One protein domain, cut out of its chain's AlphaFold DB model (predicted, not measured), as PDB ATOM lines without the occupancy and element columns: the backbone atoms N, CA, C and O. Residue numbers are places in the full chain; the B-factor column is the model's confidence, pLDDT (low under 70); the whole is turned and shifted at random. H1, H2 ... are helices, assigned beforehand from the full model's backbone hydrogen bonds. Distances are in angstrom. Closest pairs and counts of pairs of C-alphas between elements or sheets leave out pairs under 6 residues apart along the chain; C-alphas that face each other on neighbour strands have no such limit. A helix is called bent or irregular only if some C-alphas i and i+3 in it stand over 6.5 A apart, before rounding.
ATOM      1  N   ASP A  22     -11.185  -8.852  23.491       81.50
ATOM      2  CA  ASP A  22      -9.990  -9.325  22.788       81.50
ATOM      3  C   ASP A  22     -10.305 -10.471  21.810       81.50
ATOM      4  O   ASP A  22      -9.751 -10.497  20.710       81.50
ATOM      5  N   ASP A  23     -11.270 -11.342  22.126       84.31
ATOM      6  CA  ASP A  23     -11.774 -12.350  21.182       84.31
ATOM      7  C   ASP A  23     -12.412 -11.699  19.945       84.31
ATOM      8  O   ASP A  23     -12.123 -12.077  18.808       84.31
ATOM      9  N   VAL A  24     -13.236 -10.662  20.142       85.44
ATOM     10  CA  VAL A  24     -13.865  -9.912  19.039       85.44
ATOM     11  C   VAL A  24     -12.806  -9.253  18.145       85.44
ATOM     12  O   VAL A  24     -12.904  -9.331  16.916       85.44
ATOM     13  N   LYS A  25     -11.744  -8.684  18.733       88.19
ATOM     14  CA  LYS A  25     -10.574  -8.199  17.981       88.19
ATOM     15  C   LYS A  25      -9.868  -9.333  17.229       88.19
ATOM     16  O   LYS A  25      -9.469  -9.149  16.078       88.19
ATOM     17  N   GLY A  26      -9.726 -10.503  17.852       86.88
ATOM     18  CA  GLY A  26      -9.112 -11.699  17.271       86.88
ATOM     19  C   GLY A  26      -9.863 -12.235  16.048       86.88
ATOM     20  O   GLY A  26      -9.231 -12.590  15.043       86.88
ATOM     21  N   TYR A  27     -11.198 -12.226  16.078       87.25
ATOM     22  CA  TYR A  27     -12.032 -12.598  14.932       87.25
ATOM     23  C   TYR A  27     -11.877 -11.613  13.772       87.25
ATOM     24  O   TYR A  27     -11.645 -12.043  12.637       87.25
ATOM     25  N   LEU A  28     -11.901 -10.304  14.051       89.25
ATOM     26  CA  LEU A  28     -11.642  -9.285  13.031       89.25
ATOM     27  C   LEU A  28     -10.235  -9.442  12.434       89.25
ATOM     28  O   LEU A  28     -10.072  -9.389  11.217       89.25
ATOM     29  N   ALA A  29      -9.221  -9.695  13.267       89.31
ATOM     30  CA  ALA A  29      -7.848  -9.895  12.813       89.31
ATOM     31  C   ALA A  29      -7.712 -11.123  11.898       89.31
ATOM     32  O   ALA A  29      -6.999 -11.081  10.895       89.31
ATOM     33  N   SER A  30      -8.397 -12.215  12.239       88.56
ATOM     34  CA  SER A  30      -8.418 -13.446  11.444       88.56
ATOM     35  C   SER A  30      -9.097 -13.229  10.094       88.56
ATOM     36  O   SER A  30      -8.520 -13.576   9.064       88.56
ATOM     37  N   CYS A  31     -10.267 -12.580  10.087       88.25
ATOM     38  CA  CYS A  31     -10.981 -12.238   8.859       88.25
ATOM     39  C   CYS A  31     -10.145 -11.309   7.964       88.25
ATOM     40  O   CYS A  31      -9.960 -11.590   6.782       88.25
ATOM     41  N   LEU A  32      -9.539 -10.262   8.533       87.19
ATOM     42  CA  LEU A  32      -8.686  -9.336   7.787       87.19
ATOM     43  C   LEU A  32      -7.454 -10.025   7.200       87.19
ATOM     44  O   LEU A  32      -7.113  -9.767   6.049       87.19
ATOM     45  N   ARG A  33      -6.789 -10.916   7.949       86.56
ATOM     46  CA  ARG A  33      -5.672 -11.706   7.406       86.56
ATOM     47  C   ARG A  33      -6.139 -12.587   6.261       86.56
ATOM     48  O   ARG A  33      -5.455 -12.638   5.245       86.56
ATOM     49  N   PHE A  34      -7.272 -13.264   6.409       86.19
ATOM     50  CA  PHE A  34      -7.817 -14.111   5.355       86.19
ATOM     51  C   PHE A  34      -8.129 -13.301   4.089       86.19
ATOM     52  O   PHE A  34      -7.614 -13.621   3.021       86.19
ATOM     53  N   GLU A  35      -8.875 -12.202   4.210       86.12
ATOM     54  CA  GLU A  35      -9.243 -11.355   3.073       86.12
ATOM     55  C   GLU A  35      -8.025 -10.666   2.447       86.12
ATOM     56  O   GLU A  35      -7.927 -10.589   1.229       86.12
ATOM     57  N   MET A  36      -7.047 -10.213   3.237       79.38
ATOM     58  CA  MET A  36      -5.831  -9.594   2.700       79.38
ATOM     59  C   MET A  36      -4.898 -10.585   1.998       79.38
ATOM     60  O   MET A  36      -4.287 -10.210   0.998       79.38
ATOM     61  N   ASN A  37      -4.786 -11.822   2.499       78.44
ATOM     62  CA  ASN A  37      -4.022 -12.883   1.834       78.44
ATOM     63  C   ASN A  37      -4.772 -13.432   0.607       78.44
ATOM     64  O   ASN A  37      -4.147 -13.765  -0.390       78.44
ATOM     65  N   GLY A  38      -6.108 -13.466   0.629       67.19
ATOM     66  CA  GLY A  38      -6.935 -13.798  -0.537       67.19
ATOM     67  C   GLY A  38      -7.002 -12.677  -1.586       67.19
ATOM     68  O   GLY A  38      -7.219 -12.935  -2.769       67.19
ATOM     69  N   ALA A  39      -6.756 -11.425  -1.187       59.56
ATOM     70  CA  ALA A  39      -6.764 -10.245  -2.055       59.56
ATOM     71  C   ALA A  39      -5.512 -10.097  -2.946       59.56
ATOM     72  O   ALA A  39      -5.299  -9.028  -3.539       59.56
ATOM     73  N   GLU A  40      -4.704 -11.152  -3.114       53.72
ATOM     74  CA  GLU A  40      -3.646 -11.210  -4.137       53.72
ATOM     75  C   GLU A  40      -4.164 -10.894  -5.553       53.72
ATOM     76  O   GLU A  40      -3.408 -10.397  -6.390       53.72
ATOM     77  N   ALA A  41      -5.469 -11.056  -5.803       50.53
ATOM     78  CA  ALA A  41      -6.111 -10.730  -7.075       50.53
ATOM     79  C   ALA A  41      -6.070  -9.233  -7.461       50.53
ATOM     80  O   ALA A  41      -6.307  -8.896  -8.619       50.53
ATOM     81  N   ARG A  42      -5.742  -8.310  -6.540       56.50
ATOM     82  CA  ARG A  42      -5.618  -6.864  -6.835       56.50
ATOM     83  C   ARG A  42      -4.161  -6.395  -6.726       56.50
ATOM     84  O   ARG A  42      -3.817  -5.557  -5.884       56.50
ATOM     85  N   ARG A  43      -3.273  -6.944  -7.569       54.66
ATOM     86  CA  ARG A  43      -1.916  -6.401  -7.790       54.66
ATOM     87  C   ARG A  43      -2.037  -4.964  -8.323       54.66
ATOM     88  O   ARG A  43      -2.472  -4.765  -9.447       54.66
ATOM     89  N   GLY A  44      -1.707  -3.971  -7.492       60.69
ATOM     90  CA  GLY A  44      -1.722  -2.540  -7.848       60.69
ATOM     91  C   GLY A  44      -2.586  -1.640  -6.953       60.69
ATOM     92  O   GLY A  44      -2.453  -0.421  -7.009       60.69
ATOM     93  N   ALA A  45      -3.442  -2.202  -6.093       67.12
ATOM     94  CA  ALA A  45      -4.251  -1.405  -5.170       67.12
ATOM     95  C   ALA A  45      -3.406  -0.865  -3.997       67.12
ATOM     96  O   ALA A  45      -2.655  -1.621  -3.374       67.12
ATOM     97  N   ASN A  46      -3.560   0.427  -3.674       75.69
ATOM     98  CA  ASN A  46      -2.946   1.061  -2.501       75.69
ATOM     99  C   ASN A  46      -3.256   0.225  -1.238       75.69
ATOM    100  O   ASN A  46      -4.423  -0.150  -1.063       75.69
ATOM    101  N   PRO A  47      -2.281  -0.042  -0.346       75.06
ATOM    102  CA  PRO A  47      -2.505  -0.703   0.942       75.06
ATOM    103  C   PRO A  47      -3.768  -0.239   1.680       75.06
ATOM    104  O   PRO A  47      -4.544  -1.072   2.140       75.06
ATOM    105  N   ALA A  48      -4.049   1.068   1.698       75.69
ATOM    106  CA  ALA A  48      -5.242   1.621   2.341       75.69
ATOM    107  C   ALA A  48      -6.551   1.113   1.713       75.69
ATOM    108  O   ALA A  48      -7.509   0.780   2.405       75.69
ATOM    109  N   SER A  49      -6.582   1.011   0.382       78.44
ATOM    110  CA  SER A  49      -7.751   0.528  -0.359       78.44
ATOM    111  C   SER A  49      -7.965  -0.977  -0.201       78.44
ATOM    112  O   SER A  49      -9.109  -1.428  -0.196       78.44
ATOM    113  N   LYS A  50      -6.884  -1.749  -0.021       80.00
ATOM    114  CA  LYS A  50      -6.962  -3.179   0.301       80.00
ATOM    115  C   LYS A  50      -7.538  -3.396   1.694       80.00
ATOM    116  O   LYS A  50      -8.440  -4.208   1.846       80.00
ATOM    117  N   VAL A  51      -7.065  -2.627   2.674       81.25
ATOM    118  CA  VAL A  51      -7.582  -2.673   4.047       81.25
ATOM    119  C   VAL A  51      -9.055  -2.280   4.083       81.25
ATOM    120  O   VAL A  51      -9.845  -3.009   4.667       81.25
ATOM    121  N   ARG A  52      -9.453  -1.191   3.411       82.31
ATOM    122  CA  ARG A  52     -10.868  -0.792   3.345       82.31
ATOM    123  C   ARG A  52     -11.743  -1.887   2.737       82.31
ATOM    124  O   ARG A  52     -12.780  -2.210   3.296       82.31
ATOM    125  N   HIS A  53     -11.295  -2.502   1.645       83.56
ATOM    126  CA  HIS A  53     -12.035  -3.591   1.013       83.56
ATOM    127  C   HIS A  53     -12.141  -4.837   1.906       83.56
ATOM    128  O   HIS A  53     -13.193  -5.466   1.979       83.56
ATOM    129  N   ALA A  54     -11.068  -5.178   2.622       85.94
ATOM    130  CA  ALA A  54     -11.091  -6.268   3.591       85.94
ATOM    131  C   ALA A  54     -12.029  -5.953   4.772       85.94
ATOM    132  O   ALA A  54     -12.763  -6.828   5.210       85.94
ATOM    133  N   LEU A  55     -12.074  -4.702   5.245       85.88
ATOM    134  CA  LEU A  55     -13.017  -4.261   6.280       85.88
ATOM    135  C   LEU A  55     -14.475  -4.316   5.805       85.88
ATOM    136  O   LEU A  55     -15.333  -4.746   6.563       85.88
ATOM    137  N   GLU A  56     -14.758  -3.928   4.558       86.31
ATOM    138  CA  GLU A  56     -16.088  -4.084   3.945       86.31
ATOM    139  C   GLU A  56     -16.523  -5.560   3.923       86.31
ATOM    140  O   GLU A  56     -17.673  -5.873   4.224       86.31
ATOM    141  N   ARG A  57     -15.598  -6.478   3.615       87.75
ATOM    142  CA  ARG A  57     -15.852  -7.931   3.607       87.75
ATOM    143  C   ARG A  57     -16.009  -8.512   5.017       87.75
ATOM    144  O   ARG A  57     -16.837  -9.394   5.207       87.75
ATOM    145  N   CYS A  58     -15.282  -7.973   5.994       88.19
ATOM    146  CA  CYS A  58     -15.354  -8.329   7.417       88.19
ATOM    147  C   CYS A  58     -16.347  -7.457   8.214       88.19
ATOM    148  O   CYS A  58     -16.176  -7.268   9.421       88.19
ATOM    149  N   GLY A  59     -17.364  -6.891   7.552       86.69
ATOM    150  CA  GLY A  59     -18.329  -5.957   8.146       86.69
ATOM    151  C   GLY A  59     -18.953  -6.420   9.475       86.69
ATOM    152  O   GLY A  59     -18.955  -5.641  10.427       86.69
ATOM    153  N   PRO A  60     -19.418  -7.679   9.613       87.56
ATOM    154  CA  PRO A  60     -20.010  -8.165  10.863       87.56
ATOM    155  C   PRO A  60     -19.042  -8.183  12.056       87.56
ATOM    156  O   PRO A  60     -19.449  -7.965  13.200       87.56
ATOM    157  N   GLU A  61     -17.764  -8.477  11.826       86.31
ATOM    158  CA  GLU A  61     -16.711  -8.463  12.845       86.31
ATOM    159  C   GLU A  61     -16.298  -7.024  13.167       86.31
ATOM    160  O   GLU A  61     -16.145  -6.674  14.338       86.31
ATOM    161  N   PHE A  62     -16.188  -6.175  12.142       86.88
ATOM    162  CA  PHE A  62     -15.908  -4.749  12.282       86.88
ATOM    163  C   PHE A  62     -16.979  -4.050  13.130       86.88
ATOM    164  O   PHE A  62     -16.654  -3.427  14.137       86.88
ATOM    165  N   ASP A  63     -18.261  -4.246  12.819       85.88
ATOM    166  CA  ASP A  63     -19.371  -3.662  13.577       85.88
ATOM    167  C   ASP A  63     -19.400  -4.135  15.033       85.88
ATOM    168  O   ASP A  63     -19.844  -3.410  15.928       85.88
ATOM    169  N   ARG A  64     -18.961  -5.372  15.297       83.94
ATOM    170  CA  ARG A  64     -18.849  -5.903  16.661       83.94
ATOM    171  C   ARG A  64     -17.741  -5.201  17.442       83.94
ATOM    172  O   ARG A  64     -17.998  -4.813  18.581       83.94
ATOM    173  N   VAL A  65     -16.574  -4.967  16.833       86.25
ATOM    174  CA  VAL A  65     -15.499  -4.168  17.448       86.25
ATOM    175  C   VAL A  65     -15.958  -2.726  17.670       86.25
ATOM    176  O   VAL A  65     -15.836  -2.225  18.782       86.25
ATOM    177  N   GLU A  66     -16.555  -2.076  16.669       86.00
ATOM    178  CA  GLU A  66     -16.992  -0.672  16.756       86.00
ATOM    179  C   GLU A  66     -18.108  -0.440  17.783       86.00
ATOM    180  O   GLU A  66     -18.213   0.641  18.361       86.00
ATOM    181  N   ARG A  67     -18.972  -1.434  18.012       82.75
ATOM    182  CA  ARG A  67     -20.019  -1.355  19.041       82.75
ATOM    183  C   ARG A  67     -19.452  -1.553  20.445       82.75
ATOM    184  O   ARG A  67     -19.980  -0.977  21.391       82.75
ATOM    185  N   ALA A  68     -18.403  -2.361  20.575       82.69
ATOM    186  CA  ALA A  68     -17.737  -2.602  21.847       82.69
ATOM    187  C   ALA A  68     -16.707  -1.507  22.201       82.69
ATOM    188  O   ALA A  68     -16.539  -1.200  23.379       82.69
ATOM    189  N   ASP A  69     -16.092  -0.846  21.212       79.44
ATOM    190  CA  ASP A  69     -15.262   0.354  21.393       79.44
ATOM    191  C   ASP A  69     -15.918   1.595  20.780       79.44
ATOM    192  O   ASP A  69     -15.635   2.006  19.656       79.44
ATOM    193  N   GLY A  70     -16.781   2.243  21.565       72.12
ATOM    194  CA  GLY A  70     -17.491   3.455  21.151       72.12
ATOM    195  C   GLY A  70     -16.630   4.724  21.063       72.12
ATOM    196  O   GLY A  70     -17.162   5.799  20.776       72.12
ATOM    197  N   ARG A  71     -15.316   4.661  21.322       76.62
ATOM    198  CA  ARG A  71     -14.436   5.843  21.331       76.62
ATOM    199  C   ARG A  71     -14.038   6.243  19.912       76.62
ATOM    200  O   ARG A  71     -12.891   6.089  19.518       76.62
ATOM    201  N   ARG A  72     -14.964   6.790  19.128       66.12
ATOM    202  CA  ARG A  72     -14.647   7.307  17.788       66.12
ATOM    203  C   ARG A  72     -13.969   8.669  17.896       66.12
ATOM    204  O   ARG A  72     -14.615   9.672  18.195       66.12
ATOM    205  N   LEU A  73     -12.666   8.726  17.641       60.81
ATOM    206  CA  LEU A  73     -11.951   9.996  17.531       60.81
ATOM    207  C   LEU A  73     -12.066  10.513  16.092       60.81
ATOM    208  O   LEU A  73     -11.774   9.794  15.139       60.81
ATOM    209  N   ARG A  74     -12.452  11.787  15.908       60.06
ATOM    210  CA  ARG A  74     -12.521  12.415  14.565       60.06
ATOM    211  C   ARG A  74     -11.183  12.345  13.817       60.06
ATOM    212  O   ARG A  74     -11.176  12.305  12.591       60.06
ATOM    213  N   SER A  75     -10.071  12.301  14.550       62.56
ATOM    214  CA  SER A  75      -8.714  12.178  14.008       62.56
ATOM    215  C   SER A  75      -8.398  10.795  13.426       62.56
ATOM    216  O   SER A  75      -7.455  10.679  12.651       62.56
ATOM    217  N   ASP A  76      -9.181   9.763  13.757       63.06
ATOM    218  CA  ASP A  76      -8.958   8.382  13.312       63.06
ATOM    219  C   ASP A  76      -9.746   8.012  12.050       63.06
ATOM    220  O   ASP A  76      -9.768   6.855  11.649       63.06
ATOM    221  N   GLY A  77     -10.376   8.985  11.381       65.25
ATOM    222  CA  GLY A  77     -11.023   8.741  10.089       65.25
ATOM    223  C   GLY A  77     -12.325   7.943  10.169       65.25
ATOM    224  O   GLY A  77     -12.721   7.373   9.159       65.25
ATOM    225  N   GLY A  78     -12.979   7.922  11.338       74.81
ATOM    226  CA  GLY A  78     -14.311   7.331  11.537       74.81
ATOM    227  C   GLY A  78     -14.333   5.959  12.217       74.81
ATOM    228  O   GLY A  78     -15.415   5.518  12.603       74.81
ATOM    229  N   ILE A  79     -13.166   5.335  12.418       79.38
ATOM    230  CA  ILE A  79     -13.009   4.013  13.048       79.38
ATOM    231  C   ILE A  79     -12.549   4.113  14.507       79.38
ATOM    232  O   ILE A  79     -11.891   5.081  14.898       79.38
ATOM    233  N   SER A  80     -12.872   3.104  15.316       82.62
ATOM    234  CA  SER A  80     -12.415   3.011  16.703       82.62
ATOM    235  C   SER A  80     -10.897   2.754  16.808       82.62
ATOM    236  O   SER A  80     -10.296   2.104  15.940       82.62
ATOM    237  N   PRO A  81     -10.256   3.200  17.907       82.31
ATOM    238  CA  PRO A  81      -8.865   2.891  18.222       82.31
ATOM    239  C   PRO A  81      -8.575   1.388  18.226       82.31
ATOM    240  O   PRO A  81      -7.520   0.970  17.752       82.31
ATOM    241  N   SER A  82      -9.519   0.571  18.702       83.88
ATOM    242  CA  SER A  82      -9.392  -0.891  18.710       83.88
ATOM    243  C   SER A  82      -9.359  -1.490  17.308       83.88
ATOM    244  O   SER A  82      -8.519  -2.340  17.020       83.88
ATOM    245  N   THR A  83     -10.210  -1.017  16.399       86.06
ATOM    246  CA  THR A  83     -10.141  -1.430  14.992       86.06
ATOM    247  C   THR A  83      -8.800  -1.039  14.371       86.06
ATOM    248  O   THR A  83      -8.178  -1.832  13.662       86.06
ATOM    249  N   LYS A  84      -8.300   0.164  14.673       84.88
ATOM    250  CA  LYS A  84      -6.997   0.642  14.191       84.88
ATOM    251  C   LYS A  84      -5.838  -0.223  14.699       84.88
ATOM    252  O   LYS A  84      -4.915  -0.508  13.936       84.88
ATOM    253  N   GLU A  85      -5.893  -0.657  15.955       86.38
ATOM    254  CA  GLU A  85      -4.938  -1.594  16.554       86.38
ATOM    255  C   GLU A  85      -4.952  -2.947  15.827       86.38
ATOM    256  O   GLU A  85      -3.896  -3.455  15.440       86.38
ATOM    257  N   VAL A  86      -6.140  -3.498  15.559       87.19
ATOM    258  CA  VAL A  86      -6.289  -4.756  14.810       87.19
ATOM    259  C   VAL A  86      -5.704  -4.631  13.403       87.19
ATOM    260  O   VAL A  86      -4.909  -5.474  12.987       87.19
ATOM    261  N   ILE A  87      -6.021  -3.552  12.684       84.50
ATOM    262  CA  ILE A  87      -5.459  -3.282  11.354       84.50
ATOM    263  C   ILE A  87      -3.929  -3.197  11.420       84.50
ATOM    264  O   ILE A  87      -3.250  -3.802  10.592       84.50
ATOM    265  N   GLN A  88      -3.365  -2.497  12.411       84.19
ATOM    266  CA  GLN A  88      -1.911  -2.408  12.597       84.19
ATOM    267  C   GLN A  88      -1.266  -3.771  12.885       84.19
ATOM    268  O   GLN A  88      -0.181  -4.047  12.375       84.19
ATOM    269  N   SER A  89      -1.931  -4.629  13.660       84.38
ATOM    270  CA  SER A  89      -1.483  -5.999  13.952       84.38
ATOM    271  C   SER A  89      -1.494  -6.906  12.712       84.38
ATOM    272  O   SER A  89      -0.684  -7.827  12.592       84.38
ATOM    273  N   VAL A  90      -2.401  -6.650  11.768       82.81
ATOM    274  CA  VAL A  90      -2.549  -7.447  10.543       82.81
ATOM    275  C   VAL A  90      -1.656  -6.948   9.403       82.81
ATOM    276  O   VAL A  90      -1.030  -7.754   8.720       82.81
ATOM    277  N   VAL A  91      -1.571  -5.634   9.197       78.00
ATOM    278  CA  VAL A  91      -0.804  -5.005   8.101       78.00
ATOM    279  C   VAL A  91       0.663  -4.774   8.486       78.00
ATOM    280  O   VAL A  91       1.525  -4.620   7.622       78.00
ATOM    281  N   GLY A  92       0.962  -4.772   9.784       71.00
ATOM    282  CA  GLY A  92       2.277  -4.465  10.326       71.00
ATOM    283  C   GLY A  92       2.505  -2.960  10.490       71.00
ATOM    284  O   GLY A  92       2.082  -2.128   9.684       71.00
TER     285      GLY A  92
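This is residues 22 to 92 of the 103 residues of an uncharacterized protein of Methylobacterium sp. WL7 (UniProt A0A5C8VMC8). One long helix, H1, runs along the length of the domain, and three shorter helices pack on it. H3 and H4 form a helical hairpin and make a three-helix up-and-down bundle with H1, while H2 crosses H1 nearer its C-terminal end, and the long loop of residues 69 to 80 joins H3 to H4. The printed part has 71 residues with four named helices, H1 H2 H3 H4 along the chain, and no named strand, so the class is all helix. The whole is compact, with a radius of gyration of the C-alphas of 11.7 A and spans of 34 by 26 by 20 A.

H1 is residues 22 to 41, 30.1 A from first to last C-alpha, and begins at C-alpha 22, (-9.990, -9.325, 22.788). It is irregular: C-alphas 38 and 41 are 7.3 A apart, against about 5 A in a regular helix. H2 is residues 47 to 57, 15.4 A long, with C-alpha 47 at (-2.505, -0.703, 0.942). H3 is residues 59 to 68, 14.1 A long. H4 is residues 81 to 91, 15.2 A long, and ends at C-alpha 91, (-0.804, -5.005, 8.101).

H1, H3 and H4 are a bundle, up and down, each running against the one before it in the chain. H1 touches H3 with its residues 24 to 31 alone, at a shallow tilt of 29 degrees, opposite ways; the closest C-alphas are those of Leu 28 and Glu 61, 5.1 A apart. H1 touches H4 with its residues 25 to 33 alone, at a steep tilt of 42 degrees, the same way; the C-alphas of Ala 29 and Val 86 are closest, at 5.7 A. H3 and H4, a helical hairpin, touch at a steep tilt of 42 degrees, opposite ways, closest at the C-alphas of Val 65 and Thr 83, 6.5 A. H1 touches H2 with its residues 31 to 39 alone, at a steep tilt of 65 degrees, opposite ways; the closest C-alphas are those of Glu 35 and Ala 54, 5.4 A. H2 is close to but not clearly touching H3, about perpendicular at 89 degrees, with the C-alphas of Leu 55 and Phe 62 closest at 6.7 A. H2 is also close to but not clearly touching H4, with the C-alphas of Val 51 and Ile 87 closest at 7.6 A. In H2, H3 and H4 every O i to N i+4 pair is within hydrogen-bond range; in H1 it is 14 of 16.

The two C-alphas farthest apart are those of Arg 43 and Gly 70, 34.3 A. The printed part, residues 22 to 92, has no cut. The links H1 to H2 and H2 to H3 are tight; the link H3 to H4, 12 residues, is long. The mean pLDDT of the printed part is 78.9, and it is under 70 in residues 38 to 45, of which 38 to 41 belong to H1, and in residues 72 to 77.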